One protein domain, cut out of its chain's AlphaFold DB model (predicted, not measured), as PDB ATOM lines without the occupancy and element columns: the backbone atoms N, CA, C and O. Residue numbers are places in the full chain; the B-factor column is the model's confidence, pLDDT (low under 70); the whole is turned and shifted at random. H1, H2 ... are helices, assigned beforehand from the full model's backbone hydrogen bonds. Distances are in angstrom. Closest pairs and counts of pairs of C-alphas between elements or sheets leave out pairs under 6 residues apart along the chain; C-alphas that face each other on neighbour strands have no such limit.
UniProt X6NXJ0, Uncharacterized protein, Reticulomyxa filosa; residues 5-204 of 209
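Overview. This is residues 5 to 204 of the 209 residues of an uncharacterized protein of Reticulomyxa filosa (UniProt X6NXJ0). An up-and-down bundle of eight helices, each running against the one before it, spreads from H2 at one end to H7 and H8 at the other, with H4 in the middle. H1 to H4 make a four-helix group, H5 and H6 pack beside H4, and H7 and H8 cross H6 at steeper angles. The 200 printed residues hold eight named helices, H1 to H8 in order, and no named strand; the class is all helix. The whole is compact, with a radius of gyration of the C-alphas of 17.6 A and spans of 57 by 46 by 28 A.

Arrangement. H1, residues 5 to 19, touches H2, residues 29 to 52, opposite ways at a shallow tilt of 14 degrees; their closest C-alphas, Ala 11 and Ser 46, are 5.5 A apart. H2 forms a hairpin with H3, residues 58 to 77, with the closest C-alphas, Val 52 and Leu 58, 5.6 A apart. H3 has a kink of 33 degrees near residue 71, and touches H4, residues 82 to 97, with residues 73 to 77 alone; the closest C-alphas, Phe 77 and Leu 84, are 5.6 A apart. H4 touches H1 too, with C-alphas Ala 7 and Leu 94 closest at 4.6 A, while H1 and H3 are apart. H4 forms a hairpin with H5, residues 101 to 117, where C-alphas Gly 92 and Val 104 are closest at 4.6 A. H6, residues 121 to 144, runs the same way as H4 at a shallow tilt of 9 degrees; their closest C-alphas, Ala 96 and Cys 138, are 5.5 A apart. H7, residues 157 to 180, touches H6 at a steep tilt of 41 degrees, with C-alphas Val 135 and Leu 170 closest at 6.3 A. H8, residues 185 to 202, touches H6 at a steep tilt of 44 degrees, with C-alphas Gln 143 and Val 197 closest at 6.0 A. Every O i to N i+4 pair is within hydrogen-bond range in H1, H2, H4, H6, H7 and H8; the figures are 13 of 16 in H3 and 11 of 13 in H5.

Along the chain. H1 begins at C-alpha 5, (-44.109, 15.345, -15.048), and is 21.3 A long. H2 measures 34.9 A, H3 28.0 A, H4 22.5 A, H5 24.5 A, H6 34.5 A and H7 35.6 A. H8, 25.8 A, ends at C-alpha 202, (-27.530, 17.034, -38.419).

Size, cuts and confidence. The two farthest C-alphas, Pro 29 and Gly 204, are 57.7 A apart. The printed part has no cut; the link from H6 to H7 is long, at 12 residues. Its mean pLDDT is 78.0, and 36 residues are under 70, among them 18 to 27 and 146 to 157.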
ATOM      1  N   ASP A   5     -42.823  16.037 -14.932       71.38
ATOM      2  CA  ASP A   5     -44.109  15.345 -15.048       71.38
ATOM      3  C   ASP A   5     -43.955  13.988 -15.744       71.38
ATOM      4  O   ASP A   5     -44.501  12.971 -15.289       71.38
ATOM      5  N   ASN A   6     -43.147  13.922 -16.804       71.25
ATOM      6  CA  ASN A   6     -42.832  12.653 -17.449       71.25
ATOM      7  C   ASN A   6     -41.920  11.777 -16.571       71.25
ATOM      8  O   ASN A   6     -42.158  10.571 -16.456       71.25
ATOM      9  N   ALA A   7     -40.941  12.359 -15.867       70.19
ATOM     10  CA  ALA A   7     -40.127  11.628 -14.889       70.19
ATOM     11  C   ALA A   7     -40.996  11.007 -13.774       70.19
ATOM     12  O   ALA A   7     -40.849   9.824 -13.446       70.19
ATOM     13  N   LYS A   8     -41.986  11.754 -13.268       73.31
ATOM     14  CA  LYS A   8     -42.972  11.293 -12.278       73.31
ATOM     15  C   LYS A   8     -43.783  10.097 -12.780       73.31
ATOM     16  O   LYS A   8     -43.959   9.126 -12.041       73.31
ATOM     17  N   LYS A   9     -44.237  10.110 -14.039       79.69
ATOM     18  CA  LYS A   9     -44.939   8.967 -14.656       79.69
ATOM     19  C   LYS A   9     -44.099   7.687 -14.603       79.69
ATOM     20  O   LYS A   9     -44.638   6.609 -14.339       79.69
ATOM     21  N   TYR A  10     -42.790   7.786 -14.832       76.56
ATOM     22  CA  TYR A  10     -41.889   6.634 -14.769       76.56
ATOM     23  C   TYR A  10     -41.540   6.220 -13.337       76.56
ATOM     24  O   TYR A  10     -41.483   5.019 -13.071       76.56
ATOM     25  N   ALA A  11     -41.438   7.165 -12.399       73.19
ATOM     26  CA  ALA A  11     -41.318   6.854 -10.974       73.19
ATOM     27  C   ALA A  11     -42.508   6.013 -10.471       73.19
ATOM     28  O   ALA A  11     -42.316   5.000  -9.801       73.19
ATOM     29  N   PHE A  12     -43.741   6.336 -10.882       72.56
ATOM     30  CA  PHE A  12     -44.911   5.509 -10.556       72.56
ATOM     31  C   PHE A  12     -44.875   4.116 -11.193       72.56
ATOM     32  O   PHE A  12     -45.271   3.134 -10.562       72.56
ATOM     33  N   LYS A  13     -44.372   3.992 -12.428       76.12
ATOM     34  CA  LYS A  13     -44.173   2.671 -13.049       76.12
ATOM     35  C   LYS A  13     -43.175   1.823 -12.259       76.12
ATOM     36  O   LYS A  13     -43.422   0.629 -12.090       76.12
ATOM     37  N   LEU A  14     -42.110   2.426 -11.728       74.44
ATOM     38  CA  LEU A  14     -41.160   1.741 -10.848       74.44
ATOM     39  C   LEU A  14     -41.849   1.229  -9.574       74.44
ATOM     40  O   LEU A  14     -41.654   0.067  -9.225       74.44
ATOM     41  N   ILE A  15     -42.725   2.024  -8.942       71.00
ATOM     42  CA  ILE A  15     -43.516   1.574  -7.777       71.00
ATOM     43  C   ILE A  15     -44.346   0.337  -8.138       71.00
ATOM     44  O   ILE A  15     -44.347  -0.654  -7.409       71.00
ATOM     45  N   ASN A  16     -45.032   0.353  -9.281       73.50
ATOM     46  CA  ASN A  16     -45.867  -0.774  -9.706       73.50
ATOM     47  C   ASN A  16     -45.045  -2.050  -9.970       73.50
ATOM     48  O   ASN A  16     -45.456  -3.154  -9.600       73.50
ATOM     49  N   ILE A  17     -43.855  -1.915 -10.562       71.25
ATOM     50  CA  ILE A  17     -42.950  -3.050 -10.794       71.25
ATOM     51  C   ILE A  17     -42.527  -3.690  -9.468       71.25
ATOM     52  O   ILE A  17     -42.467  -4.912  -9.380       71.25
ATOM     53  N   VAL A  18     -42.270  -2.896  -8.428       67.44
ATOM     54  CA  VAL A  18     -41.761  -3.434  -7.157       67.44
ATOM     55  C   VAL A  18     -42.879  -3.890  -6.219       67.44
ATOM     56  O   VAL A  18     -42.738  -4.895  -5.521       67.44
ATOM     57  N   THR A  19     -44.051  -3.263  -6.271       68.38
ATOM     58  CA  THR A  19     -45.219  -3.701  -5.487       68.38
ATOM     59  C   THR A  19     -45.789  -5.027  -5.987       68.38
ATOM     60  O   THR A  19     -46.256  -5.834  -5.185       68.38
ATOM     61  N   THR A  20     -45.703  -5.312  -7.289       69.75
ATOM     62  CA  THR A  20     -46.091  -6.625  -7.844       69.75
ATOM     63  C   THR A  20     -45.146  -7.760  -7.429       69.75
ATOM     64  O   THR A  20     -45.535  -8.928  -7.472       69.75
ATOM     65  N   LEU A  21     -43.929  -7.454  -6.960       63.78
ATOM     66  CA  LEU A  21     -43.015  -8.458  -6.401       63.78
ATOM     67  C   LEU A  21     -43.463  -8.934  -5.027       63.78
ATOM     68  O   LEU A  21     -43.427 -10.136  -4.781       63.78
ATOM     69  N   ASN A  22     -43.941  -8.010  -4.185       59.22
ATOM     70  CA  ASN A  22     -44.409  -8.297  -2.826       59.22
ATOM     71  C   ASN A  22     -45.614  -9.242  -2.776       59.22
ATOM     72  O   ASN A  22     -45.946  -9.733  -1.705       59.22
ATOM     73  N   LYS A  23     -46.293  -9.451  -3.909       61.41
ATOM     74  CA  LYS A  23     -47.491 -10.288  -4.011       61.41
ATOM     75  C   LYS A  23     -47.203 -11.740  -4.414       61.41
ATOM     76  O   LYS A  23     -48.154 -12.475  -4.630       61.41
ATOM     77  N   ASN A  24     -45.941 -12.151  -4.597       61.19
ATOM     78  CA  ASN A  24     -45.650 -13.558  -4.913       61.19
ATOM     79  C   ASN A  24     -45.409 -14.355  -3.627       61.19
ATOM     80  O   ASN A  24     -44.452 -14.084  -2.907       61.19
ATOM     81  N   ASP A  25     -46.211 -15.393  -3.410       50.28
ATOM     82  CA  ASP A  25     -46.187 -16.220  -2.193       50.28
ATOM     83  C   ASP A  25     -44.961 -17.153  -2.077       50.28
ATOM     84  O   ASP A  25     -44.737 -17.772  -1.043       50.28
ATOM     85  N   PHE A  26     -44.124 -17.241  -3.118       58.50
ATOM     86  CA  PHE A  26     -42.976 -18.161  -3.201       58.50
ATOM     87  C   PHE A  26     -41.620 -17.516  -2.863       58.50
ATOM     88  O   PHE A  26     -40.573 -17.951  -3.346       58.50
ATOM     89  N   ILE A  27     -41.615 -16.432  -2.089       66.62
ATOM     90  CA  ILE A  27     -40.409 -15.646  -1.805       66.62
ATOM     91  C   ILE A  27     -39.913 -15.937  -0.382       66.62
ATOM     92  O   ILE A  27     -40.690 -15.940   0.566       66.62
ATOM     93  N   THR A  28     -38.599 -16.138  -0.215       72.38
ATOM     94  CA  THR A  28     -37.997 -16.325   1.116       72.38
ATOM     95  C   THR A  28     -38.179 -15.083   2.004       72.38
ATOM     96  O   THR A  28     -38.319 -13.965   1.486       72.38
ATOM     97  N   PRO A  29     -38.147 -15.215   3.340       76.94
ATOM     98  CA  PRO A  29     -38.238 -14.070   4.248       76.94
ATOM     99  C   PRO A  29     -37.193 -12.977   3.961       76.94
ATOM    100  O   PRO A  29     -37.526 -11.789   3.962       76.94
ATOM    101  N   GLU A  30     -35.957 -13.359   3.623       76.50
ATOM    102  CA  GLU A  30     -34.869 -12.430   3.293       76.50
ATOM    103  C   GLU A  30     -35.178 -11.633   2.025       76.50
ATOM    104  O   GLU A  30     -35.105 -10.404   2.028       76.50
ATOM    105  N   LYS A  31     -35.604 -12.307   0.949       75.38
ATOM    106  CA  LYS A  31     -35.994 -11.627  -0.293       75.38
ATOM    107  C   LYS A  31     -37.226 -10.748  -0.089       75.38
ATOM    108  O   LYS A  31     -37.286  -9.651  -0.636       75.38
ATOM    109  N   THR A  32     -38.175 -11.177   0.741       75.75
ATOM    110  CA  THR A  32     -39.356 -10.379   1.104       75.75
ATOM    111  C   THR A  32     -38.957  -9.086   1.811       75.75
ATOM    112  O   THR A  32     -39.492  -8.023   1.491       75.75
ATOM    113  N   LYS A  33     -37.992  -9.145   2.737       80.44
ATOM    114  CA  LYS A  33     -37.435  -7.953   3.389       80.44
ATOM    115  C   LYS A  33     -36.810  -7.008   2.360       80.44
ATOM    116  O   LYS A  33     -37.157  -5.829   2.350       80.44
ATOM    117  N   MET A  34     -35.981  -7.530   1.455       78.94
ATOM    118  CA  MET A  34     -35.346  -6.717   0.411       78.94
ATOM    119  C   MET A  34     -36.370  -6.081  -0.544       78.94
ATOM    120  O   MET A  34     -36.228  -4.916  -0.906       78.94
ATOM    121  N   PHE A  35     -37.438  -6.791  -0.926       75.88
ATOM    122  CA  PHE A  35     -38.499  -6.215  -1.761       75.88
ATOM    123  C   PHE A  35     -39.285  -5.115  -1.036       75.88
ATOM    124  O   PHE A  35     -39.639  -4.109  -1.655       75.88
ATOM    125  N   LYS A  36     -39.555  -5.267   0.266       77.62
ATOM    126  CA  LYS A  36     -40.202  -4.220   1.077       77.62
ATOM    127  C   LYS A  36     -39.328  -2.971   1.184       77.62
ATOM    128  O   LYS A  36     -39.841  -1.868   1.018       77.62
ATOM    129  N   GLU A  37     -38.029  -3.147   1.396       82.06
ATOM    130  CA  GLU A  37     -37.061  -2.049   1.438       82.06
ATOM    131  C   GLU A  37     -36.963  -1.331   0.086       82.06
ATOM    132  O   GLU A  37     -37.096  -0.108   0.021       82.06
ATOM    133  N   LEU A  38     -36.858  -2.089  -1.009       80.62
ATOM    134  CA  LEU A  38     -36.840  -1.534  -2.361       80.62
ATOM    135  C   LEU A  38     -38.129  -0.750  -2.669       80.62
ATOM    136  O   LEU A  38     -38.071   0.337  -3.240       80.62
ATOM    137  N   ASN A  39     -39.290  -1.252  -2.236       77.38
ATOM    138  CA  ASN A  39     -40.564  -0.543  -2.368       77.38
ATOM    139  C   ASN A  39     -40.592   0.774  -1.593       77.38
ATOM    140  O   ASN A  39     -40.995   1.794  -2.151       77.38
ATOM    141  N   ALA A  40     -40.172   0.759  -0.326       82.38
ATOM    142  CA  ALA A  40     -40.150   1.954   0.512       82.38
ATOM    143  C   ALA A  40     -39.254   3.041  -0.094       82.38
ATOM    144  O   ALA A  40     -39.636   4.209  -0.137       82.38
ATOM    145  N   ARG A  41     -38.102   2.650  -0.644       83.12
ATOM    146  CA  ARG A  41     -37.169   3.583  -1.282       83.12
ATOM    147  C   ARG A  41     -37.694   4.150  -2.595       83.12
ATOM    148  O   ARG A  41     -37.580   5.348  -2.820       83.12
ATOM    149  N   ILE A  42     -38.331   3.338  -3.436       79.25
ATOM    150  CA  ILE A  42     -38.957   3.849  -4.668       79.25
ATOM    151  C   ILE A  42     -40.113   4.789  -4.338       79.25
ATOM    152  O   ILE A  42     -40.269   5.819  -4.994       79.25
ATOM    153  N   PHE A  43     -40.907   4.461  -3.318       81.25
ATOM    154  CA  PHE A  43     -41.954   5.351  -2.834       81.25
ATOM    155  C   PHE A  43     -41.362   6.683  -2.357       81.25
ATOM    156  O   PHE A  43     -41.814   7.735  -2.801       81.25
ATOM    157  N   HIS A  44     -40.300   6.637  -1.549       84.19
ATOM    158  CA  HIS A  44     -39.580   7.827  -1.103       84.19
ATOM    159  C   HIS A  44     -39.089   8.681  -2.284       84.19
ATOM    160  O   HIS A  44     -39.400   9.868  -2.350       84.19
ATOM    161  N   ILE A  45     -38.428   8.071  -3.271       82.56
ATOM    162  CA  ILE A  45     -37.970   8.742  -4.496       82.56
ATOM    163  C   ILE A  45     -39.141   9.368  -5.267       82.56
ATOM    164  O   ILE A  45     -39.038  10.491  -5.758       82.56
ATOM    165  N   SER A  46     -40.279   8.677  -5.368       77.25
ATOM    166  CA  SER A  46     -41.469   9.226  -6.022       77.25
ATOM    167  C   SER A  46     -42.004  10.457  -5.294       77.25
ATOM    168  O   SER A  46     -42.356  11.434  -5.954       77.25
ATOM    169  N   CYS A  47     -42.022  10.443  -3.958       81.31
ATOM    170  CA  CYS A  47     -42.366  11.614  -3.158       81.31
ATOM    171  C   CYS A  47     -41.376  12.760  -3.388       81.31
ATOM    172  O   CYS A  47     -41.815  13.890  -3.591       81.31
ATOM    173  N   LEU A  48     -40.069  12.481  -3.437       83.00
ATOM    174  CA  LEU A  48     -39.066  13.503  -3.747       83.00
ATOM    175  C   LEU A  48     -39.358  14.160  -5.100       83.00
ATOM    176  O   LEU A  48     -39.483  15.379  -5.153       83.00
ATOM    177  N   PHE A  49     -39.593  13.379  -6.162       78.12
ATOM    178  CA  PHE A  49     -39.942  13.926  -7.481       78.12
ATOM    179  C   PHE A  49     -41.236  14.743  -7.497       78.12
ATOM    180  O   PHE A  49     -41.333  15.699  -8.262       78.12
ATOM    181  N   GLN A  50     -42.224  14.402  -6.664       77.44
ATOM    182  CA  GLN A  50     -43.432  15.222  -6.527       77.44
ATOM    183  C   GLN A  50     -43.134  16.590  -5.916       77.44
ATOM    184  O   GLN A  50     -43.785  17.566  -6.279       77.44
ATOM    185  N   LEU A  51     -42.161  16.660  -5.008       82.25
ATOM    186  CA  LEU A  51     -41.787  17.894  -4.331       82.25
ATOM    187  C   LEU A  51     -40.860  18.773  -5.175       82.25
ATOM    188  O   LEU A  51     -40.855  19.982  -4.952       82.25
ATOM    189  N   VAL A  52     -40.144  18.221  -6.166       80.12
ATOM    190  CA  VAL A  52     -39.183  18.976  -6.999       80.12
ATOM    191  C   VAL A  52     -39.813  20.190  -7.691       80.12
ATOM    192  O   VAL A  52     -39.161  21.225  -7.795       80.12
ATOM    193  N   SER A  53     -41.082  20.120  -8.104       74.88
ATOM    194  CA  SER A  53     -41.776  21.267  -8.717       74.88
ATOM    195  C   SER A  53     -41.903  22.469  -7.771       74.88
ATOM    196  O   SER A  53     -41.881  23.611  -8.220       74.88
ATOM    197  N   SER A  54     -42.009  22.210  -6.466       81.88
ATOM    198  CA  SER A  54     -42.093  23.223  -5.405       81.88
ATOM    199  C   SER A  54     -40.761  23.488  -4.692       81.88
ATOM    200  O   SER A  54     -40.597  24.528  -4.062       81.88
ATOM    201  N   GLN A  55     -39.812  22.551  -4.779       84.69
ATOM    202  CA  GLN A  55     -38.508  22.581  -4.114       84.69
ATOM    203  C   GLN A  55     -37.420  22.025  -5.053       84.69
ATOM    204  O   GLN A  55     -36.980  20.882  -4.889       84.69
ATOM    205  N   PRO A  56     -36.963  22.811  -6.047       78.12
ATOM    206  CA  PRO A  56     -36.023  22.349  -7.073       78.12
ATOM    207  C   PRO A  56     -34.700  21.796  -6.525       78.12
ATOM    208  O   PRO A  56     -34.095  20.917  -7.143       78.12
ATOM    209  N   GLN A  57     -34.271  22.253  -5.346       82.69
ATOM    210  CA  GLN A  57     -33.075  21.767  -4.652       82.69
ATOM    211  C   GLN A  57     -33.131  20.272  -4.296       82.69
ATOM    212  O   GLN A  57     -32.088  19.653  -4.112       82.69
ATOM    213  N   LEU A  58     -34.326  19.671  -4.239       83.19
ATOM    214  CA  LEU A  58     -34.488  18.237  -3.983       83.19
ATOM    215  C   LEU A  58     -34.156  17.361  -5.198       83.19
ATOM    216  O   LEU A  58     -34.022  16.149  -5.042       83.19
ATOM    217  N   SER A  59     -34.014  17.939  -6.396       78.56
ATOM    218  CA  SER A  59     -33.720  17.185  -7.625       78.56
ATOM    219  C   SER A  59     -32.422  16.381  -7.522       78.56
ATOM    220  O   SER A  59     -32.430  15.185  -7.804       78.56
ATOM    221  N   GLY A  60     -31.336  16.997  -7.041       77.81
ATOM    222  CA  GLY A  60     -30.050  16.318  -6.853       77.81
ATOM    223  C   GLY A  60     -30.143  15.159  -5.858       77.81
ATOM    224  O   GLY A  60     -29.674  14.060  -6.140       77.81
ATOM    225  N   TYR A  61     -30.854  15.366  -4.747       83.69
ATOM    226  CA  TYR A  61     -31.074  14.323  -3.745       83.69
ATOM    227  C   TYR A  61     -31.908  13.150  -4.294       83.69
ATOM    228  O   TYR A  61     -31.579  11.985  -4.075       83.69
ATOM    229  N   ALA A  62     -32.947  13.436  -5.086       79.31
ATOM    230  CA  ALA A  62     -33.742  12.406  -5.756       79.31
ATOM    231  C   ALA A  62     -32.911  11.586  -6.764       79.31
ATOM    232  O   ALA A  62     -33.079  10.367  -6.866       79.31
ATOM    233  N   GLU A  63     -32.005  12.241  -7.499       75.44
ATOM    234  CA  GLU A  63     -31.087  11.589  -8.439       75.44
ATOM    235  C   GLU A  63     -30.057  10.688  -7.724       75.44
ATOM    236  O   GLU A  63     -29.751   9.596  -8.215       75.44
ATOM    237  N   GLU A  64     -29.543  11.097  -6.561       81.81
ATOM    238  CA  GLU A  64     -28.624  10.291  -5.741       81.81
ATOM    239  C   GLU A  64     -29.307   9.045  -5.159       81.81
ATOM    240  O   GLU A  64     -28.774   7.930  -5.263       81.81
ATOM    241  N   GLU A  65     -30.519   9.198  -4.619       82.31
ATOM    242  CA  GLU A  65     -31.301   8.073  -4.098       82.31
ATOM    243  C   GLU A  65     -31.625   7.046  -5.192       82.31
ATOM    244  O   GLU A  65     -31.515   5.836  -4.962       82.31
ATOM    245  N   LEU A  66     -31.931   7.498  -6.414       79.50
ATOM    246  CA  LEU A  66     -32.109   6.619  -7.577       79.50
ATOM    247  C   LEU A  66     -30.857   5.799  -7.909       79.50
ATOM    248  O   LEU A  66     -30.964   4.611  -8.226       79.50
ATOM    249  N   GLN A  67     -29.668   6.404  -7.847       76.19
ATOM    250  CA  GLN A  67     -28.415   5.685  -8.114       76.19
ATOM    251  C   GLN A  67     -28.137   4.624  -7.051       76.19
ATOM    252  O   GLN A  67     -27.684   3.522  -7.367       76.19
ATOM    253  N   SER A  68     -28.423   4.943  -5.791       79.75
ATOM    254  CA  SER A  68     -28.274   3.996  -4.694       79.75
ATOM    255  C   SER A  68     -29.264   2.829  -4.832       79.75
ATOM    256  O   SER A  68     -28.861   1.670  -4.750       79.75
ATOM    257  N   LEU A  69     -30.525   3.119  -5.172       79.94
ATOM    258  CA  LEU A  69     -31.568   2.123  -5.434       79.94
ATOM    259  C   LEU A  69     -31.165   1.111  -6.522       79.94
ATOM    260  O   LEU A  69     -31.479  -0.078  -6.426       79.94
ATOM    261  N   PHE A  70     -30.463   1.569  -7.561       73.56
ATOM    262  CA  PHE A  70     -30.020   0.713  -8.659       73.56
ATOM    263  C   PHE A  70     -29.072  -0.406  -8.204       73.56
ATOM    264  O   PHE A  70     -29.225  -1.552  -8.640       73.56
ATOM    265  N   ARG A  71     -28.114  -0.096  -7.320       72.56
ATOM    266  CA  ARG A  71     -27.163  -1.100  -6.814       72.56
ATOM    267  C   ARG A  71     -27.888  -2.248  -6.120       72.56
ATOM    268  O   ARG A  71     -27.551  -3.408  -6.346       72.56
ATOM    269  N   ASP A  72     -28.934  -1.924  -5.374       73.25
ATOM    270  CA  ASP A  72     -29.667  -2.907  -4.580       73.25
ATOM    271  C   ASP A  72     -30.656  -3.714  -5.427       73.25
ATOM    272  O   ASP A  72     -30.830  -4.915  -5.210       73.25
ATOM    273  N   ALA A  73     -31.243  -3.107  -6.464       72.94
ATOM    274  CA  ALA A  73     -32.147  -3.797  -7.382       72.94
ATOM    275  C   ALA A  73     -31.474  -4.988  -8.099       72.94
ATOM    276  O   ALA A  73     -32.071  -6.063  -8.196       72.94
ATOM    277  N   ASN A  74     -30.222  -4.851  -8.548       69.88
ATOM    278  CA  ASN A  74     -29.503  -5.945  -9.224       69.88
ATOM    279  C   ASN A  74     -29.360  -7.193  -8.343       69.88
ATOM    280  O   ASN A  74     -29.496  -8.319  -8.828       69.88
ATOM    281  N   THR A  75     -29.148  -6.993  -7.042       71.44
ATOM    282  CA  THR A  75     -29.046  -8.064  -6.042       71.44
ATOM    283  C   THR A  75     -30.390  -8.767  -5.827       71.44
ATOM    284  O   THR A  75     -30.445  -9.962  -5.544       71.44
ATOM    285  N   VAL A  76     -31.492  -8.035  -6.001       70.12
ATOM    286  CA  VAL A  76     -32.850  -8.457  -5.644       70.12
ATOM    287  C   VAL A  76     -33.562  -9.220  -6.769       70.12
ATOM    288  O   VAL A  76     -34.198 -10.247  -6.518       70.12
ATOM    289  N   PHE A  77     -33.468  -8.754  -8.016       67.44
ATOM    290  CA  PHE A  77     -34.267  -9.294  -9.126       67.44
ATOM    291  C   PHE A  77     -33.660 -10.507  -9.846       67.44
ATOM    292  O   PHE A  77     -34.362 -11.150 -10.637       67.44
ATOM    293  N   GLY A  78     -32.382 -10.814  -9.606       65.50
ATOM    294  CA  GLY A  78     -31.613 -11.779 -10.395       65.50
ATOM    295  C   GLY A  78     -31.300 -11.265 -11.808       65.50
ATOM    296  O   GLY A  78     -32.115 -10.598 -12.441       65.50
ATOM    297  N   LEU A  79     -30.118 -11.611 -12.325       65.25
ATOM    298  CA  LEU A  79     -29.465 -10.950 -13.471       65.25
ATOM    299  C   LEU A  79     -30.223 -10.978 -14.817       65.25
ATOM    300  O   LEU A  79     -29.799 -10.307 -15.751       65.25
ATOM    301  N   GLN A  80     -31.305 -11.753 -14.962       67.50
ATOM    302  CA  GLN A  80     -31.994 -11.949 -16.250       67.50
ATOM    303  C   GLN A  80     -33.527 -11.994 -16.149       67.50
ATOM    304  O   GLN A  80     -34.200 -12.457 -17.071       67.50
ATOM    305  N   SER A  81     -34.121 -11.542 -15.040       76.31
ATOM    306  CA  SER A  81     -35.584 -11.547 -14.947       76.31
ATOM    307  C   SER A  81     -36.200 -10.460 -15.836       76.31
ATOM    308  O   SER A  81     -35.707  -9.336 -15.906       76.31
ATOM    309  N   VAL A  82     -37.338 -10.758 -16.476       78.19
ATOM    310  CA  VAL A  82     -38.126  -9.758 -17.234       78.19
ATOM    311  C   VAL A  82     -38.437  -8.532 -16.366       78.19
ATOM    312  O   VAL A  82     -38.492  -7.416 -16.866       78.19
ATOM    313  N   ARG A  83     -38.576  -8.732 -15.051       77.25
ATOM    314  CA  ARG A  83     -38.832  -7.670 -14.076       77.25
ATOM    315  C   ARG A  83     -37.623  -6.744 -13.894       77.25
ATOM    316  O   ARG A  83     -37.821  -5.533 -13.890       77.25
ATOM    317  N   LEU A  84     -36.397  -7.280 -13.836       82.31
ATOM    318  CA  LEU A  84     -35.170  -6.471 -13.856       82.31
ATOM    319  C   LEU A  84     -35.102  -5.628 -15.137       82.31
ATOM    320  O   LEU A  84     -34.797  -4.442 -15.094       82.31
ATOM    321  N   ILE A  85     -35.464  -6.215 -16.275       87.38
ATOM    322  CA  ILE A  85     -35.437  -5.526 -17.570       87.38
ATOM    323  C   ILE A  85     -36.461  -4.388 -17.605       87.38
ATOM    324  O   ILE A  85     -36.114  -3.261 -17.951       87.38
ATOM    325  N   SER A  86     -37.704  -4.639 -17.179       86.19
ATOM    326  CA  SER A  86     -38.724  -3.590 -17.055       86.19
ATOM    327  C   SER A  86     -38.310  -2.486 -16.076       86.19
ATOM    328  O   SER A  86     -38.632  -1.315 -16.300       86.19
ATOM    329  N   PHE A  87     -37.582  -2.841 -15.014       85.25
ATOM    330  CA  PHE A  87     -37.022  -1.892 -14.056       85.25
ATOM    331  C   PHE A  87     -35.956  -0.998 -14.709       85.25
ATOM    332  O   PHE A  87     -36.083   0.224 -14.658       85.25
ATOM    333  N   HIS A  88     -34.985  -1.581 -15.423       88.06
ATOM    334  CA  HIS A  88     -33.985  -0.833 -16.197       88.06
ATOM    335  C   HIS A  88     -34.614   0.092 -17.238       88.06
ATOM    336  O   HIS A  88     -34.244   1.259 -17.328       88.06
ATOM    337  N   VAL A  89     -35.588  -0.405 -18.001       90.12
ATOM    338  CA  VAL A  89     -36.289   0.397 -19.010       90.12
ATOM    339  C   VAL A  89     -37.024   1.567 -18.360       90.12
ATOM    340  O   VAL A  89     -36.965   2.683 -18.864       90.12
ATOM    341  N   SER A  90     -37.678   1.353 -17.218       88.25
ATOM    342  CA  SER A  90     -38.385   2.426 -16.510       88.25
ATOM    343  C   SER A  90     -37.427   3.472 -15.929       88.25
ATOM    344  O   SER A  90     -37.724   4.661 -16.016       88.25
ATOM    345  N   LEU A  91     -36.262   3.058 -15.416       86.25
ATOM    346  CA  LEU A  91     -35.205   3.978 -14.977       86.25
ATOM    347  C   LEU A  91     -34.621   4.782 -16.141       86.25
ATOM    348  O   LEU A  91     -34.534   6.003 -16.057       86.25
ATOM    349  N   GLY A  92     -34.284   4.123 -17.252       89.44
ATOM    350  CA  GLY A  92     -33.787   4.807 -18.445       89.44
ATOM    351  C   GLY A  92     -34.786   5.844 -18.966       89.44
ATOM    352  O   GLY A  92     -34.407   6.968 -19.278       89.44
ATOM    353  N   LYS A  93     -36.083   5.517 -18.978       89.44
ATOM    354  CA  LYS A  93     -37.136   6.461 -19.380       89.44
ATOM    355  C   LYS A  93     -37.284   7.635 -18.406       89.44
ATOM    356  O   LYS A  93     -37.529   8.755 -18.850       89.44
ATOM    357  N   LEU A  94     -37.112   7.394 -17.104       86.38
ATOM    358  CA  LEU A  94     -37.080   8.451 -16.090       86.38
ATOM    359  C   LEU A  94     -35.918   9.415 -16.361       86.38
ATOM    360  O   LEU A  94     -36.149  10.615 -16.485       86.38
ATOM    361  N   PHE A  95     -34.697   8.898 -16.525       85.38
ATOM    362  CA  PHE A  95     -33.520   9.726 -16.805       85.38
ATOM    363  C   PHE A  95     -33.620  10.468 -18.140       85.38
ATOM    364  O   PHE A  95     -33.248  11.639 -18.209       85.38
ATOM    365  N   ALA A  96     -34.200   9.846 -19.170       86.25
ATOM    366  CA  ALA A  96     -34.488  10.520 -20.432       86.25
ATOM    367  C   ALA A  96     -35.451  11.709 -20.247       86.25
ATOM    368  O   ALA A  96     -35.223  12.764 -20.831       86.25
ATOM    369  N   GLY A  97     -36.489  11.577 -19.407       83.56
ATOM    370  CA  GLY A  97     -37.389  12.690 -19.059       83.56
ATOM    371  C   GLY A  97     -36.690  13.832 -18.310       83.56
ATOM    372  O   GLY A  97     -37.011  15.003 -18.501       83.56
ATOM    373  N   LEU A  98     -35.669  13.505 -17.514       80.62
ATOM    374  CA  LEU A  98     -34.812  14.488 -16.842       80.62
ATOM    375  C   LEU A  98     -33.697  15.051 -17.740       80.62
ATOM    376  O   LEU A  98     -32.907  15.872 -17.271       80.62
ATOM    377  N   LEU A  99     -33.622  14.621 -19.007       81.38
ATOM    378  CA  LEU A  99     -32.554  14.951 -19.961       81.38
ATOM    379  C   LEU A  99     -31.147  14.542 -19.486       81.38
ATOM    380  O   LEU A  99     -30.149  15.099 -19.933       81.38
ATOM    381  N   ARG A 100     -31.071  13.540 -18.604       81.75
ATOM    382  CA  ARG A 100     -29.834  12.958 -18.065       81.75
ATOM    383  C   ARG A 100     -29.400  11.756 -18.904       81.75
ATOM    384  O   ARG A 100     -29.407  10.618 -18.428       81.75
ATOM    385  N   PHE A 101     -29.107  11.971 -20.187       85.50
ATOM    386  CA  PHE A 101     -28.791  10.880 -21.121       85.50
ATOM    387  C   PHE A 101     -27.552  10.073 -20.702       85.50
ATOM    388  O   PHE A 101     -27.537   8.856 -20.877       85.50
ATOM    389  N   GLU A 102     -26.593  10.702 -20.019       83.69
ATOM    390  CA  GLU A 102     -25.432  10.058 -19.388       83.69
ATOM    391  C   GLU A 102     -25.811   8.983 -18.372       83.69
ATOM    392  O   GLU A 102     -25.085   8.004 -18.179       83.69
ATOM    393  N   ARG A 103     -26.989   9.119 -17.760       84.50
ATOM    394  CA  ARG A 103     -27.556   8.133 -16.840       84.50
ATOM    395  C   ARG A 103     -28.435   7.103 -17.545       84.50
ATOM    396  O   ARG A 103     -28.731   6.072 -16.949       84.50
ATOM    397  N   VAL A 104     -28.808   7.314 -18.808       88.81
ATOM    398  CA  VAL A 104     -29.562   6.337 -19.610       88.81
ATOM    399  C   VAL A 104     -28.656   5.210 -20.109       88.81
ATOM    400  O   VAL A 104     -29.062   4.047 -20.032       88.81
ATOM    401  N   THR A 105     -27.431   5.515 -20.560       88.25
ATOM    402  CA  THR A 105     -26.493   4.521 -21.134       88.25
ATOM    403  C   THR A 105     -26.299   3.273 -20.266       88.25
ATOM    404  O   THR A 105     -26.438   2.171 -20.794       88.25
ATOM    405  N   PRO A 106     -26.056   3.360 -18.941       87.44
ATOM    406  CA  PRO A 106     -25.909   2.157 -18.119       87.44
ATOM    407  C   PRO A 106     -27.142   1.242 -18.150       87.44
ATOM    408  O   PRO A 106     -27.009   0.017 -18.137       87.44
ATOM    409  N   HIS A 107     -28.349   1.813 -18.216       89.00
ATOM    410  CA  HIS A 107     -29.582   1.030 -18.292       89.00
ATOM    411  C   HIS A 107     -29.801   0.435 -19.675       89.00
ATOM    412  O   HIS A 107     -30.213  -0.720 -19.774       89.00
ATOM    413  N   PHE A 108     -29.483   1.197 -20.715       90.19
ATOM    414  CA  PHE A 108     -29.500   0.735 -22.093       90.19
ATOM    415  C   PHE A 108     -28.590  -0.489 -22.278       90.19
ATOM    416  O   PHE A 108     -29.060  -1.569 -22.648       90.19
ATOM    417  N   ASN A 109     -27.327  -0.364 -21.861       89.25
ATOM    418  CA  ASN A 109     -26.316  -1.415 -21.970       89.25
ATOM    419  C   ASN A 109     -26.694  -2.654 -21.158       89.25
ATOM    420  O   ASN A 109     -26.439  -3.779 -21.582       89.25
ATOM    421  N   ALA A 110     -27.305  -2.486 -19.984       88.75
ATOM    422  CA  ALA A 110     -27.770  -3.620 -19.192       88.75
ATOM    423  C   ALA A 110     -28.866  -4.415 -19.922       88.75
ATOM    424  O   ALA A 110     -28.782  -5.641 -20.004       88.75
ATOM    425  N   VAL A 111     -29.863  -3.732 -20.494       90.94
ATOM    426  CA  VAL A 111     -30.957  -4.377 -21.240       90.94
ATOM    427  C   VAL A 111     -30.422  -5.087 -22.483       90.94
ATOM    428  O   VAL A 111     -30.782  -6.240 -22.733       90.94
ATOM    429  N   GLU A 112     -29.526  -4.441 -23.229       89.81
ATOM    430  CA  GLU A 112     -28.905  -5.024 -24.417       89.81
ATOM    431  C   GLU A 112     -28.044  -6.249 -24.079       89.81
ATOM    432  O   GLU A 112     -28.189  -7.302 -24.704       89.81
ATOM    433  N   ASN A 113     -27.227  -6.177 -23.025       88.81
ATOM    434  CA  ASN A 113     -26.433  -7.317 -22.562       88.81
ATOM    435  C   ASN A 113     -27.311  -8.511 -22.165       88.81
ATOM    436  O   ASN A 113     -27.004  -9.652 -22.526       88.81
ATOM    437  N   ILE A 114     -28.416  -8.271 -21.450       88.62
ATOM    438  CA  ILE A 114     -29.369  -9.332 -21.094       88.62
ATOM    439  C   ILE A 114     -30.004  -9.916 -22.364       88.62
ATOM    440  O   ILE A 114     -30.122 -11.138 -22.490       88.62
ATOM    441  N   ARG A 115     -30.355  -9.071 -23.342       89.69
ATOM    442  CA  ARG A 115     -30.913  -9.498 -24.632       89.69
ATOM    443  C   ARG A 115     -29.950 -10.385 -25.418       89.69
ATOM    444  O   ARG A 115     -30.364 -11.425 -25.927       89.69
ATOM    445  N   ILE A 116     -28.684  -9.986 -25.542       88.44
ATOM    446  CA  ILE A 116     -27.664 -10.727 -26.299       88.44
ATOM    447  C   ILE A 116     -27.416 -12.103 -25.672       88.44
ATOM    448  O   ILE A 116     -27.271 -13.085 -26.396       88.44
ATOM    449  N   ARG A 117     -27.438 -12.187 -24.337       88.19
ATOM    450  CA  ARG A 117     -27.224 -13.434 -23.586       88.19
ATOM    451  C   ARG A 117     -28.463 -14.333 -23.502       88.19
ATOM    452  O   ARG A 117     -28.348 -15.471 -23.057       88.19
ATOM    453  N   SER A 118     -29.641 -13.858 -23.909       86.06
ATOM    454  CA  SER A 118     -30.871 -14.654 -23.871       86.06
ATOM    455  C   SER A 118     -30.892 -15.701 -24.988       86.06
ATOM    456  O   SER A 118     -31.174 -15.382 -26.144       86.06
ATOM    457  N   CYS A 119     -30.697 -16.973 -24.632       83.00
ATOM    458  CA  CYS A 119     -30.781 -18.101 -25.570       83.00
ATOM    459  C   CYS A 119     -32.210 -18.361 -26.086       83.00
ATOM    460  O   CYS A 119     -32.397 -18.951 -27.146       83.00
ATOM    461  N   ASN A 120     -33.238 -17.919 -25.354       89.12
ATOM    462  CA  ASN A 120     -34.632 -18.080 -25.762       89.12
ATOM    463  C   ASN A 120     -35.041 -16.955 -26.733       89.12
ATOM    464  O   ASN A 120     -35.026 -15.778 -26.364       89.12
ATOM    465  N   LYS A 121     -35.454 -17.324 -27.958       86.88
ATOM    466  CA  LYS A 121     -35.854 -16.384 -29.024       86.88
ATOM    467  C   LYS A 121     -37.060 -15.518 -28.643       86.88
ATOM    468  O   LYS A 121     -37.058 -14.326 -28.935       86.88
ATOM    469  N   ALA A 122     -38.065 -16.084 -27.974       87.38
ATOM    470  CA  ALA A 122     -39.245 -15.340 -27.534       87.38
ATOM    471  C   ALA A 122     -38.892 -14.313 -26.444       87.38
ATOM    472  O   ALA A 122     -39.306 -13.158 -26.527       87.38
ATOM    473  N   ASN A 123     -38.050 -14.696 -25.478       86.88
ATOM    474  CA  ASN A 123     -37.537 -13.763 -24.473       86.88
ATOM    475  C   ASN A 123     -36.697 -12.665 -25.128       86.88
ATOM    476  O   ASN A 123     -36.921 -11.491 -24.861       86.88
ATOM    477  N   ARG A 124     -35.788 -13.023 -26.041       88.38
ATOM    478  CA  ARG A 124     -34.954 -12.062 -26.776       88.38
ATOM    479  C   ARG A 124     -35.794 -11.040 -27.544       88.38
ATOM    480  O   ARG A 124     -35.488  -9.849 -27.486       88.38
ATOM    481  N   ARG A 125     -36.873 -11.495 -28.195       88.38
ATOM    482  CA  ARG A 125     -37.854 -10.643 -28.883       88.38
ATOM    483  C   ARG A 125     -38.510  -9.664 -27.905       88.38
ATOM    484  O   ARG A 125     -38.404  -8.460 -28.100       88.38
ATOM    485  N   LYS A 126     -39.083 -10.170 -26.809       89.50
ATOM    486  CA  LYS A 126     -39.746  -9.351 -25.778       89.50
ATOM    487  C   LYS A 126     -38.807  -8.320 -25.141       89.50
ATOM    488  O   LYS A 126     -39.209  -7.201 -24.844       89.50
ATOM    489  N   ILE A 127     -37.546  -8.687 -24.921       91.00
ATOM    490  CA  ILE A 127     -36.532  -7.766 -24.396       91.00
ATOM    491  C   ILE A 127     -36.226  -6.666 -25.411       91.00
ATOM    492  O   ILE A 127     -36.136  -5.504 -25.027       91.00
ATOM    493  N   GLY A 128     -36.110  -7.016 -26.692       89.88
ATOM    494  CA  GLY A 128     -35.930  -6.038 -27.758       89.88
ATOM    495  C   GLY A 128     -37.123  -5.086 -27.903       89.88
ATOM    496  O   GLY A 128     -36.909  -3.900 -28.110       89.88
ATOM    497  N   GLU A 129     -38.356  -5.559 -27.710       89.44
ATOM    498  CA  GLU A 129     -39.550  -4.698 -27.673       89.44
ATOM    499  C   GLU A 129     -39.460  -3.681 -26.522       89.44
ATOM    500  O   GLU A 129     -39.623  -2.483 -26.741       89.44
ATOM    501  N   MET A 130     -39.093  -4.121 -25.315       91.25
ATOM    502  CA  MET A 130     -38.896  -3.213 -24.176       91.25
ATOM    503  C   MET A 130     -37.728  -2.231 -24.390       91.25
ATOM    504  O   MET A 130     -37.808  -1.079 -23.957       91.25
ATOM    505  N   LEU A 131     -36.655  -2.664 -25.062       91.81
ATOM    506  CA  LEU A 131     -35.533  -1.801 -25.442       91.81
ATOM    507  C   LEU A 131     -35.966  -0.750 -26.473       91.81
ATOM    508  O   LEU A 131     -35.623   0.419 -26.316       91.81
ATOM    509  N   MET A 132     -36.789  -1.127 -27.456       88.81
ATOM    510  CA  MET A 132     -37.394  -0.183 -28.399       88.81
ATOM    511  C   MET A 132     -38.221   0.880 -27.676       88.81
ATOM    512  O   MET A 132     -38.089   2.060 -27.978       88.81
ATOM    513  N   GLU A 133     -39.008   0.521 -26.660       90.00
ATOM    514  CA  GLU A 133     -39.741   1.540 -25.903       90.00
ATOM    515  C   GLU A 133     -38.812   2.549 -25.192       90.00
ATOM    516  O   GLU A 133     -39.179   3.713 -25.012       90.00
ATOM    517  N   LEU A 134     -37.630   2.118 -24.728       92.38
ATOM    518  CA  LEU A 134     -36.630   3.021 -24.144       92.38
ATOM    519  C   LEU A 134     -36.031   3.939 -25.215       92.38
ATOM    520  O   LEU A 134     -35.927   5.147 -24.987       92.38
ATOM    521  N   VAL A 135     -35.690   3.377 -26.378       89.38
ATOM    522  CA  VAL A 135     -35.232   4.129 -27.554       89.38
ATOM    523  C   VAL A 135     -36.234   5.231 -27.901       89.38
ATOM    524  O   VAL A 135     -35.853   6.390 -28.058       89.38
ATOM    525  N   GLU A 136     -37.524   4.893 -27.944       86.56
ATOM    526  CA  GLU A 136     -38.603   5.828 -28.279       86.56
ATOM    527  C   GLU A 136     -38.643   7.010 -27.325       86.56
ATOM    528  O   GLU A 136     -38.672   8.164 -27.747       86.56
ATOM    529  N   ALA A 137     -38.613   6.715 -26.026       88.75
ATOM    530  CA  ALA A 137     -38.667   7.732 -24.995       88.75
ATOM    531  C   ALA A 137     -37.479   8.693 -25.110       88.75
ATOM    532  O   ALA A 137     -37.662   9.901 -24.971       88.75
ATOM    533  N   CYS A 138     -36.287   8.176 -25.422       89.44
ATOM    534  CA  CYS A 138     -35.108   9.004 -25.653       89.44
ATOM    535  C   CYS A 138     -35.287   9.900 -26.885       89.44
ATOM    536  O   CYS A 138     -35.083  11.108 -26.786       89.44
ATOM    537  N   LEU A 139     -35.726   9.342 -28.020       86.19
ATOM    538  CA  LEU A 139     -35.951  10.108 -29.253       86.19
ATOM    539  C   LEU A 139     -37.007  11.206 -29.068       86.19
ATOM    540  O   LEU A 139     -36.782  12.340 -29.491       86.19
ATOM    541  N   ILE A 140     -38.121  10.900 -28.395       85.19
ATOM    542  CA  ILE A 140     -39.180  11.870 -28.080       85.19
ATOM    543  C   ILE A 140     -38.633  12.994 -27.197       85.19
ATOM    544  O   ILE A 140     -38.894  14.166 -27.462       85.19
ATOM    545  N   GLN A 141     -37.855  12.666 -26.163       85.75
ATOM    546  CA  GLN A 141     -37.302  13.676 -25.257       85.75
ATOM    547  C   GLN A 141     -36.269  14.570 -25.946       85.75
ATOM    548  O   GLN A 141     -36.325  15.791 -25.779       85.75
ATOM    549  N   ILE A 142     -35.410  13.996 -26.794       84.00
ATOM    550  CA  ILE A 142     -34.495  14.753 -27.660       84.00
ATOM    551  C   ILE A 142     -35.293  15.673 -28.589       84.00
ATOM    552  O   ILE A 142     -34.969  16.850 -28.721       84.00
ATOM    553  N   GLN A 143     -36.361  15.162 -29.208       82.50
ATOM    554  CA  GLN A 143     -37.212  15.923 -30.120       82.50
ATOM    555  C   GLN A 143     -37.910  17.105 -29.444       82.50
ATOM    556  O   GLN A 143     -37.849  18.226 -29.954       82.50
ATOM    557  N   ASN A 144     -38.545  16.871 -28.299       82.50
ATOM    558  CA  ASN A 144     -39.293  17.896 -27.574       82.50
ATOM    559  C   ASN A 144     -38.379  18.996 -27.031       82.50
ATOM    560  O   ASN A 144     -38.792  20.147 -26.907       82.50
ATOM    561  N   ASN A 145     -37.118  18.662 -26.760       74.19
ATOM    562  CA  ASN A 145     -36.168  19.587 -26.168       74.19
ATOM    563  C   ASN A 145     -35.180  20.181 -27.169       74.19
ATOM    564  O   ASN A 145     -34.257  20.848 -26.734       74.19
ATOM    565  N   ARG A 146     -35.382  20.054 -28.486       69.06
ATOM    566  CA  ARG A 146     -34.454  20.572 -29.520       69.06
ATOM    567  C   ARG A 146     -34.014  22.022 -29.348       69.06
ATOM    568  O   ARG A 146     -32.865  22.338 -29.614       69.06
ATOM    569  N   ARG A 147     -34.917  22.907 -28.911       58.00
ATOM    570  CA  ARG A 147     -34.587  24.323 -28.659       58.00
ATOM    571  C   ARG A 147     -33.723  24.503 -27.409       58.00
ATOM    572  O   ARG A 147     -32.901  25.408 -27.365       58.00
ATOM    573  N   THR A 148     -33.914  23.634 -26.418       54.62
ATOM    574  CA  THR A 148     -33.161  23.607 -25.161       54.62
ATOM    575  C   THR A 148     -31.827  22.878 -25.324       54.62
ATOM    576  O   THR A 148     -30.836  23.327 -24.786       54.62
ATOM    577  N   ILE A 149     -31.770  21.812 -26.127       56.84
ATOM    578  CA  ILE A 149     -30.563  21.087 -26.565       56.84
ATOM    579  C   ILE A 149     -29.896  21.873 -27.718       56.84
ATOM    580  O   ILE A 149     -29.337  21.323 -28.660       56.84
ATOM    581  N   SER A 150     -29.992  23.203 -27.686       52.53
ATOM    582  CA  SER A 150     -29.039  24.040 -28.399       52.53
ATOM    583  C   SER A 150     -27.696  23.864 -27.696       52.53
ATOM    584  O   SER A 150     -27.654  23.788 -26.469       52.53
ATOM    585  N   ILE A 151     -26.601  23.817 -28.457       52.25
ATOM    586  CA  ILE A 151     -25.217  23.653 -27.968       52.25
ATOM    587  C   ILE A 151     -24.903  24.590 -26.777       52.25
ATOM    588  O   ILE A 151     -24.097  24.253 -25.923       52.25
ATOM    589  N   SER A 152     -25.618  25.716 -26.670       45.09
ATOM    590  CA  SER A 152     -25.572  26.676 -25.557       45.09
ATOM    591  C   SER A 152     -25.965  26.151 -24.162       45.09
ATOM    592  O   SER A 152     -25.641  26.809 -23.177       45.09
ATOM    593  N   HIS A 153     -26.664  25.018 -24.040       48.78
ATOM    594  CA  HIS A 153     -27.028  24.416 -22.741       48.78
ATOM    595  C   HIS A 153     -25.996  23.425 -22.212       48.78
ATOM    596  O   HIS A 153     -26.058  23.037 -21.046       48.78
ATOM    597  N   PHE A 154     -25.072  22.999 -23.069       55.47
ATOM    598  CA  PHE A 154     -23.960  22.175 -22.649       55.47
ATOM    599  C   PHE A 154     -22.872  23.095 -22.126       55.47
ATOM    600  O   PHE A 154     -22.369  23.972 -22.827       55.47
ATOM    601  N   SER A 155     -22.543  22.907 -20.855       52.78
ATOM    602  CA  SER A 155     -21.571  23.733 -20.143       52.78
ATOM    603  C   SER A 155     -20.156  23.462 -20.658       52.78
ATOM    604  O   SER A 155     -19.252  24.270 -20.454       52.78
ATOM    605  N   THR A 156     -19.953  22.314 -21.319       59.06
ATOM    606  CA  THR A 156     -18.656  21.869 -21.833       59.06
ATOM    607  C   THR A 156     -18.783  21.158 -23.185       59.06
ATOM    608  O   THR A 156     -19.793  20.521 -23.483       59.06
ATOM    609  N   SER A 157     -17.713  21.192 -23.984       62.91
ATOM    610  CA  SER A 157     -17.599  20.427 -25.239       62.91
ATOM    611  C   SER A 157     -17.801  18.918 -25.041       62.91
ATOM    612  O   SER A 157     -18.334  18.240 -25.915       62.91
ATOM    613  N   ASN A 158     -17.438  18.400 -23.864       70.62
ATOM    614  CA  ASN A 158     -17.536  16.979 -23.533       70.62
ATOM    615  C   ASN A 158     -18.987  16.475 -23.476       70.62
ATOM    616  O   ASN A 158     -19.247  15.322 -23.818       70.62
ATOM    617  N   GLU A 159     -19.936  17.313 -23.056       68.00
ATOM    618  CA  GLU A 159     -21.346  16.916 -22.963       68.00
ATOM    619  C   GLU A 159     -22.007  16.841 -24.349       68.00
ATOM    620  O   GLU A 159     -22.818  15.948 -24.603       68.00
ATOM    621  N   VAL A 160     -21.602  17.721 -25.274       70.00
ATOM    622  CA  VAL A 160     -22.040  17.694 -26.680       70.00
ATOM    623  C   VAL A 160     -21.540  16.425 -27.369       70.00
ATOM    624  O   VAL A 160     -22.320  15.705 -27.997       70.00
ATOM    625  N   ASP A 161     -20.252  16.114 -27.201       76.50
ATOM    626  CA  ASP A 161     -19.640  14.902 -27.751       76.50
ATOM    627  C   ASP A 161     -20.293  13.633 -27.197       76.50
ATOM    628  O   ASP A 161     -20.512  12.662 -27.932       76.50
ATOM    629  N   TYR A 162     -20.626  13.636 -25.903       81.75
ATOM    630  CA  TYR A 162     -21.344  12.537 -25.276       81.75
ATOM    631  C   TYR A 162     -22.739  12.358 -25.885       81.75
ATOM    632  O   TYR A 162     -23.071  11.250 -26.311       81.75
ATOM    633  N   LEU A 163     -23.533  13.431 -25.995       79.50
ATOM    634  CA  LEU A 163     -24.869  13.350 -26.588       79.50
ATOM    635  C   LEU A 163     -24.802  12.821 -28.026       79.50
ATOM    636  O   LEU A 163     -25.610  11.979 -28.412       79.50
ATOM    637  N   TYR A 164     -23.826  13.269 -28.811       80.75
ATOM    638  CA  TYR A 164     -23.659  12.814 -30.187       80.75
ATOM    639  C   TYR A 164     -23.324  11.317 -30.274       80.75
ATOM    640  O   TYR A 164     -23.900  10.597 -31.094       80.75
ATOM    641  N   LYS A 165     -22.432  10.825 -29.402       85.75
ATOM    642  CA  LYS A 165     -22.129   9.387 -29.280       85.75
ATOM    643  C   LYS A 165     -23.366   8.592 -28.864       85.75
ATOM    644  O   LYS A 165     -23.679   7.597 -29.513       85.75
ATOM    645  N   PHE A 166     -24.094   9.072 -27.860       86.81
ATOM    646  CA  PHE A 166     -25.324   8.447 -27.382       86.81
ATOM    647  C   PHE A 166     -26.393   8.370 -28.481       86.81
ATOM    648  O   PHE A 166     -26.983   7.317 -28.694       86.81
ATOM    649  N   VAL A 167     -26.609   9.449 -29.241       85.56
ATOM    650  CA  VAL A 167     -27.571   9.463 -30.355       85.56
ATOM    651  C   VAL A 167     -27.172   8.471 -31.446       85.56
ATOM    652  O   VAL A 167     -28.035   7.770 -31.969       85.56
ATOM    653  N   LYS A 168     -25.884   8.375 -31.790       86.00
ATOM    654  CA  LYS A 168     -25.413   7.379 -32.764       86.00
ATOM    655  C   LYS A 168     -25.700   5.951 -32.313       86.00
ATOM    656  O   LYS A 168     -26.208   5.166 -33.109       86.00
ATOM    657  N   GLU A 169     -25.397   5.637 -31.057       87.81
ATOM    658  CA  GLU A 169     -25.678   4.331 -30.456       87.81
ATOM    659  C   GLU A 169     -27.185   4.035 -30.482       87.81
ATOM    660  O   GLU A 169     -27.609   3.021 -31.034       87.81
ATOM    661  N   LEU A 170     -28.001   4.995 -30.035       86.75
ATOM    662  CA  LEU A 170     -29.461   4.912 -30.027       86.75
ATOM    663  C   LEU A 170     -30.038   4.594 -31.415       86.75
ATOM    664  O   LEU A 170     -30.910   3.735 -31.551       86.75
ATOM    665  N   LEU A 171     -29.549   5.284 -32.450       86.12
ATOM    666  CA  LEU A 171     -29.991   5.104 -33.833       86.12
ATOM    667  C   LEU A 171     -29.495   3.795 -34.457       86.12
ATOM    668  O   LEU A 171     -30.188   3.231 -35.306       86.12
ATOM    669  N   SER A 172     -28.313   3.317 -34.062       87.62
ATOM    670  CA  SER A 172     -27.802   2.013 -34.492       87.62
ATOM    671  C   SER A 172     -28.673   0.892 -33.934       87.62
ATOM    672  O   SER A 172     -29.211   0.093 -34.698       87.62
ATOM    673  N   THR A 173     -28.901   0.886 -32.620       85.62
ATOM    674  CA  THR A 173     -29.720  -0.138 -31.969       85.62
ATOM    675  C   THR A 173     -31.167  -0.102 -32.454       85.62
ATOM    676  O   THR A 173     -31.763  -1.157 -32.659       85.62
ATOM    677  N   GLU A 174     -31.736   1.087 -32.686       85.81
ATOM    678  CA  GLU A 174     -33.056   1.219 -33.314       85.81
ATOM    679  C   GLU A 174     -33.106   0.490 -34.654       85.81
ATOM    680  O   GLU A 174     -34.020  -0.296 -34.889       85.81
ATOM    681  N   ARG A 175     -32.118   0.726 -35.522       84.56
ATOM    682  CA  ARG A 175     -32.050   0.110 -36.849       84.56
ATOM    683  C   ARG A 175     -31.963  -1.409 -36.748       84.56
ATOM    684  O   ARG A 175     -32.701  -2.098 -37.450       84.56
ATOM    685  N   ASP A 176     -31.099  -1.912 -35.874       85.44
ATOM    686  CA  ASP A 176     -30.895  -3.348 -35.680       85.44
ATOM    687  C   ASP A 176     -32.180  -4.023 -35.191       85.44
ATOM    688  O   ASP A 176     -32.647  -4.995 -35.787       85.44
ATOM    689  N   LEU A 177     -32.825  -3.449 -34.175       84.00
ATOM    690  CA  LEU A 177     -34.098  -3.934 -33.645       84.00
ATOM    691  C   LEU A 177     -35.225  -3.842 -34.685       84.00
ATOM    692  O   LEU A 177     -36.000  -4.785 -34.860       84.00
ATOM    693  N   SER A 178     -35.303  -2.741 -35.432       82.00
ATOM    694  CA  SER A 178     -36.292  -2.554 -36.496       82.00
ATOM    695  C   SER A 178     -36.143  -3.553 -37.643       82.00
ATOM    696  O   SER A 178     -37.147  -3.868 -38.282       82.00
ATOM    697  N   ASN A 179     -34.955  -4.104 -37.886       83.62
ATOM    698  CA  ASN A 179     -34.761  -5.160 -38.882       83.62
ATOM    699  C   ASN A 179     -35.226  -6.542 -38.389       83.62
ATOM    700  O   ASN A 179     -35.497  -7.422 -39.202       83.62
ATOM    701  N   GLU A 180     -35.338  -6.746 -37.075       81.31
ATOM    702  CA  GLU A 180     -35.682  -8.048 -36.493       81.31
ATOM    703  C   GLU A 180     -37.184  -8.293 -36.312       81.31
ATOM    704  O   GLU A 180     -37.626  -9.444 -36.306       81.31
ATOM    705  N   PHE A 181     -37.977  -7.240 -36.112       78.62
ATOM    706  CA  PHE A 181     -39.423  -7.389 -35.916       78.62
ATOM    707  C   PHE A 181     -40.189  -7.298 -37.249       78.62
ATOM    708  O   PHE A 181     -39.662  -6.819 -38.248       78.62
ATOM    709  N   GLU A 182     -41.462  -7.674 -37.270       77.31
ATOM    710  CA  GLU A 182     -42.346  -7.388 -38.412       77.31
ATOM    711  C   GLU A 182     -42.722  -5.897 -38.458       77.31
ATOM    712  O   GLU A 182     -42.550  -5.173 -37.470       77.31
ATOM    713  N   GLU A 183     -43.165  -5.402 -39.615       73.62
ATOM    714  CA  GLU A 183     -43.600  -4.008 -39.751       73.62
ATOM    715  C   GLU A 183     -44.873  -3.772 -38.922       73.62
ATOM    716  O   GLU A 183     -45.821  -4.552 -38.978       73.62
ATOM    717  N   SER A 184     -44.890  -2.702 -38.128       74.00
ATOM    718  CA  SER A 184     -46.015  -2.355 -37.257       74.00
ATOM    719  C   SER A 184     -46.238  -0.839 -37.233       74.00
ATOM    720  O   SER A 184     -45.308  -0.079 -37.518       74.00
ATOM    721  N   PRO A 185     -47.434  -0.355 -36.850       69.88
ATOM    722  CA  PRO A 185     -47.681   1.081 -36.689       69.88
ATOM    723  C   PRO A 185     -46.696   1.752 -35.721       69.88
ATOM    724  O   PRO A 185     -46.250   2.872 -35.960       69.88
ATOM    725  N   ALA A 186     -46.288   1.035 -34.666       64.38
ATOM    726  CA  ALA A 186     -45.263   1.506 -33.740       64.38
ATOM    727  C   ALA A 186     -43.941   1.767 -34.478       64.38
ATOM    728  O   ALA A 186     -43.378   2.851 -34.357       64.38
ATOM    729  N   LYS A 187     -43.482   0.836 -35.328       69.44
ATOM    730  CA  LYS A 187     -42.265   1.026 -36.137       69.44
ATOM    731  C   LYS A 187     -42.324   2.208 -37.088       69.44
ATOM    732  O   LYS A 187     -41.314   2.880 -37.282       69.44
ATOM    733  N   GLN A 188     -43.479   2.471 -37.687       72.94
ATOM    734  CA  GLN A 188     -43.631   3.642 -38.546       72.94
ATOM    735  C   GLN A 188     -43.447   4.932 -37.740       72.94
ATOM    736  O   GLN A 188     -42.701   5.813 -38.171       72.94
ATOM    737  N   SER A 189     -44.025   4.998 -36.536       70.75
ATOM    738  CA  SER A 189     -43.799   6.109 -35.604       70.75
ATOM    739  C   SER A 189     -42.323   6.229 -35.194       70.75
ATOM    740  O   SER A 189     -41.765   7.326 -35.223       70.75
ATOM    741  N   PHE A 190     -41.635   5.110 -34.940       70.19
ATOM    742  CA  PHE A 190     -40.189   5.096 -34.673       70.19
ATOM    743  C   PHE A 190     -39.361   5.682 -35.817       70.19
ATOM    744  O   PHE A 190     -38.515   6.548 -35.587       70.19
ATOM    745  N   ARG A 191     -39.610   5.251 -37.061       74.25
ATOM    746  CA  ARG A 191     -38.887   5.757 -38.238       74.25
ATOM    747  C   ARG A 191     -39.123   7.251 -38.444       74.25
ATOM    748  O   ARG A 191     -38.181   7.959 -38.803       74.25
ATOM    749  N   GLN A 192     -40.343   7.726 -38.189       78.00
ATOM    750  CA  GLN A 192     -40.668   9.151 -38.208       78.00
ATOM    751  C   GLN A 192     -39.876   9.897 -37.128       78.00
ATOM    752  O   GLN A 192     -39.120  10.805 -37.458       78.00
ATOM    753  N   ASN A 193     -39.940   9.465 -35.865       73.81
ATOM    754  CA  ASN A 193     -39.186  10.086 -34.767       73.81
ATOM    755  C   ASN A 193     -37.678  10.131 -35.068       73.81
ATOM    756  O   ASN A 193     -37.037  11.169 -34.894       73.81
ATOM    757  N   ARG A 194     -37.118   9.047 -35.623       77.88
ATOM    758  CA  ARG A 194     -35.730   8.993 -36.103       77.88
ATOM    759  C   ARG A 194     -35.439  10.052 -37.160       77.88
ATOM    760  O   ARG A 194     -34.472  10.792 -37.011       77.88
ATOM    761  N   GLN A 195     -36.228  10.110 -38.233       79.00
ATOM    762  CA  GLN A 195     -36.016  11.078 -39.316       79.00
ATOM    763  C   GLN A 195     -36.029  12.508 -38.787       79.00
ATOM    764  O   GLN A 195     -35.203  13.324 -39.189       79.00
ATOM    765  N   VAL A 196     -36.929  12.789 -37.849       77.38
ATOM    766  CA  VAL A 196     -37.087  14.118 -37.277       77.38
ATOM    767  C   VAL A 196     -35.903  14.446 -36.346       77.38
ATOM    768  O   VAL A 196     -35.419  15.577 -36.351       77.38
ATOM    769  N   VAL A 197     -35.376  13.480 -35.579       74.50
ATOM    770  CA  VAL A 197     -34.154  13.662 -34.767       74.50
ATOM    771  C   VAL A 197     -32.917  13.859 -35.648       74.50
ATOM    772  O   VAL A 197     -32.160  14.798 -35.406       74.50
ATOM    773  N   ILE A 198     -32.744  13.047 -36.696       76.38
ATOM    774  CA  ILE A 198     -31.635  13.182 -37.654       76.38
ATOM    775  C   ILE A 198     -31.680  14.557 -38.326       76.38
ATOM    776  O   ILE A 198     -30.690  15.282 -38.318       76.38
ATOM    777  N   SER A 199     -32.834  14.966 -38.851       73.19
ATOM    778  CA  SER A 199     -32.943  16.269 -39.512       73.19
ATOM    779  C   SER A 199     -32.654  17.429 -38.561       73.19
ATOM    780  O   SER A 199     -32.113  18.445 -38.978       73.19
ATOM    781  N   SER A 200     -32.954  17.274 -37.273       67.38
ATOM    782  CA  SER A 200     -32.790  18.354 -36.299       67.38
ATOM    783  C   SER A 200     -31.400  18.457 -35.694       67.38
ATOM    784  O   SER A 200     -30.996  19.551 -35.319       67.38
ATOM    785  N   LEU A 201     -30.682  17.342 -35.574       66.88
ATOM    786  CA  LEU A 201     -29.325  17.334 -35.029       66.88
ATOM    787  C   LEU A 201     -28.256  17.508 -36.115       66.88
ATOM    788  O   LEU A 201     -27.164  17.971 -35.801       66.88
ATOM    789  N   PHE A 202     -28.553  17.158 -37.373       66.06
ATOM    790  CA  PHE A 202     -27.530  17.034 -38.419       66.06
ATOM    791  C   PHE A 202     -27.736  17.947 -39.643       66.06
ATOM    792  O   PHE A 202     -26.771  18.202 -40.353       66.06
ATOM    793  N   ASN A 203     -28.926  18.523 -39.881       57.00
ATOM    794  CA  ASN A 203     -29.126  19.454 -41.014       57.00
ATOM    795  C   ASN A 203     -28.836  20.932 -40.673       57.00
ATOM    796  O   ASN A 203     -29.106  21.811 -41.487       57.00
ATOM    797  N   GLY A 204     -28.276  21.217 -39.490       48.59
ATOM    798  CA  GLY A 204     -27.852  22.561 -39.071       48.59
ATOM    799  C   GLY A 204     -26.437  22.968 -39.511       48.59
ATOM    800  O   GLY A 204     -26.050  24.111 -39.290       48.59
TER     801      GLY A 204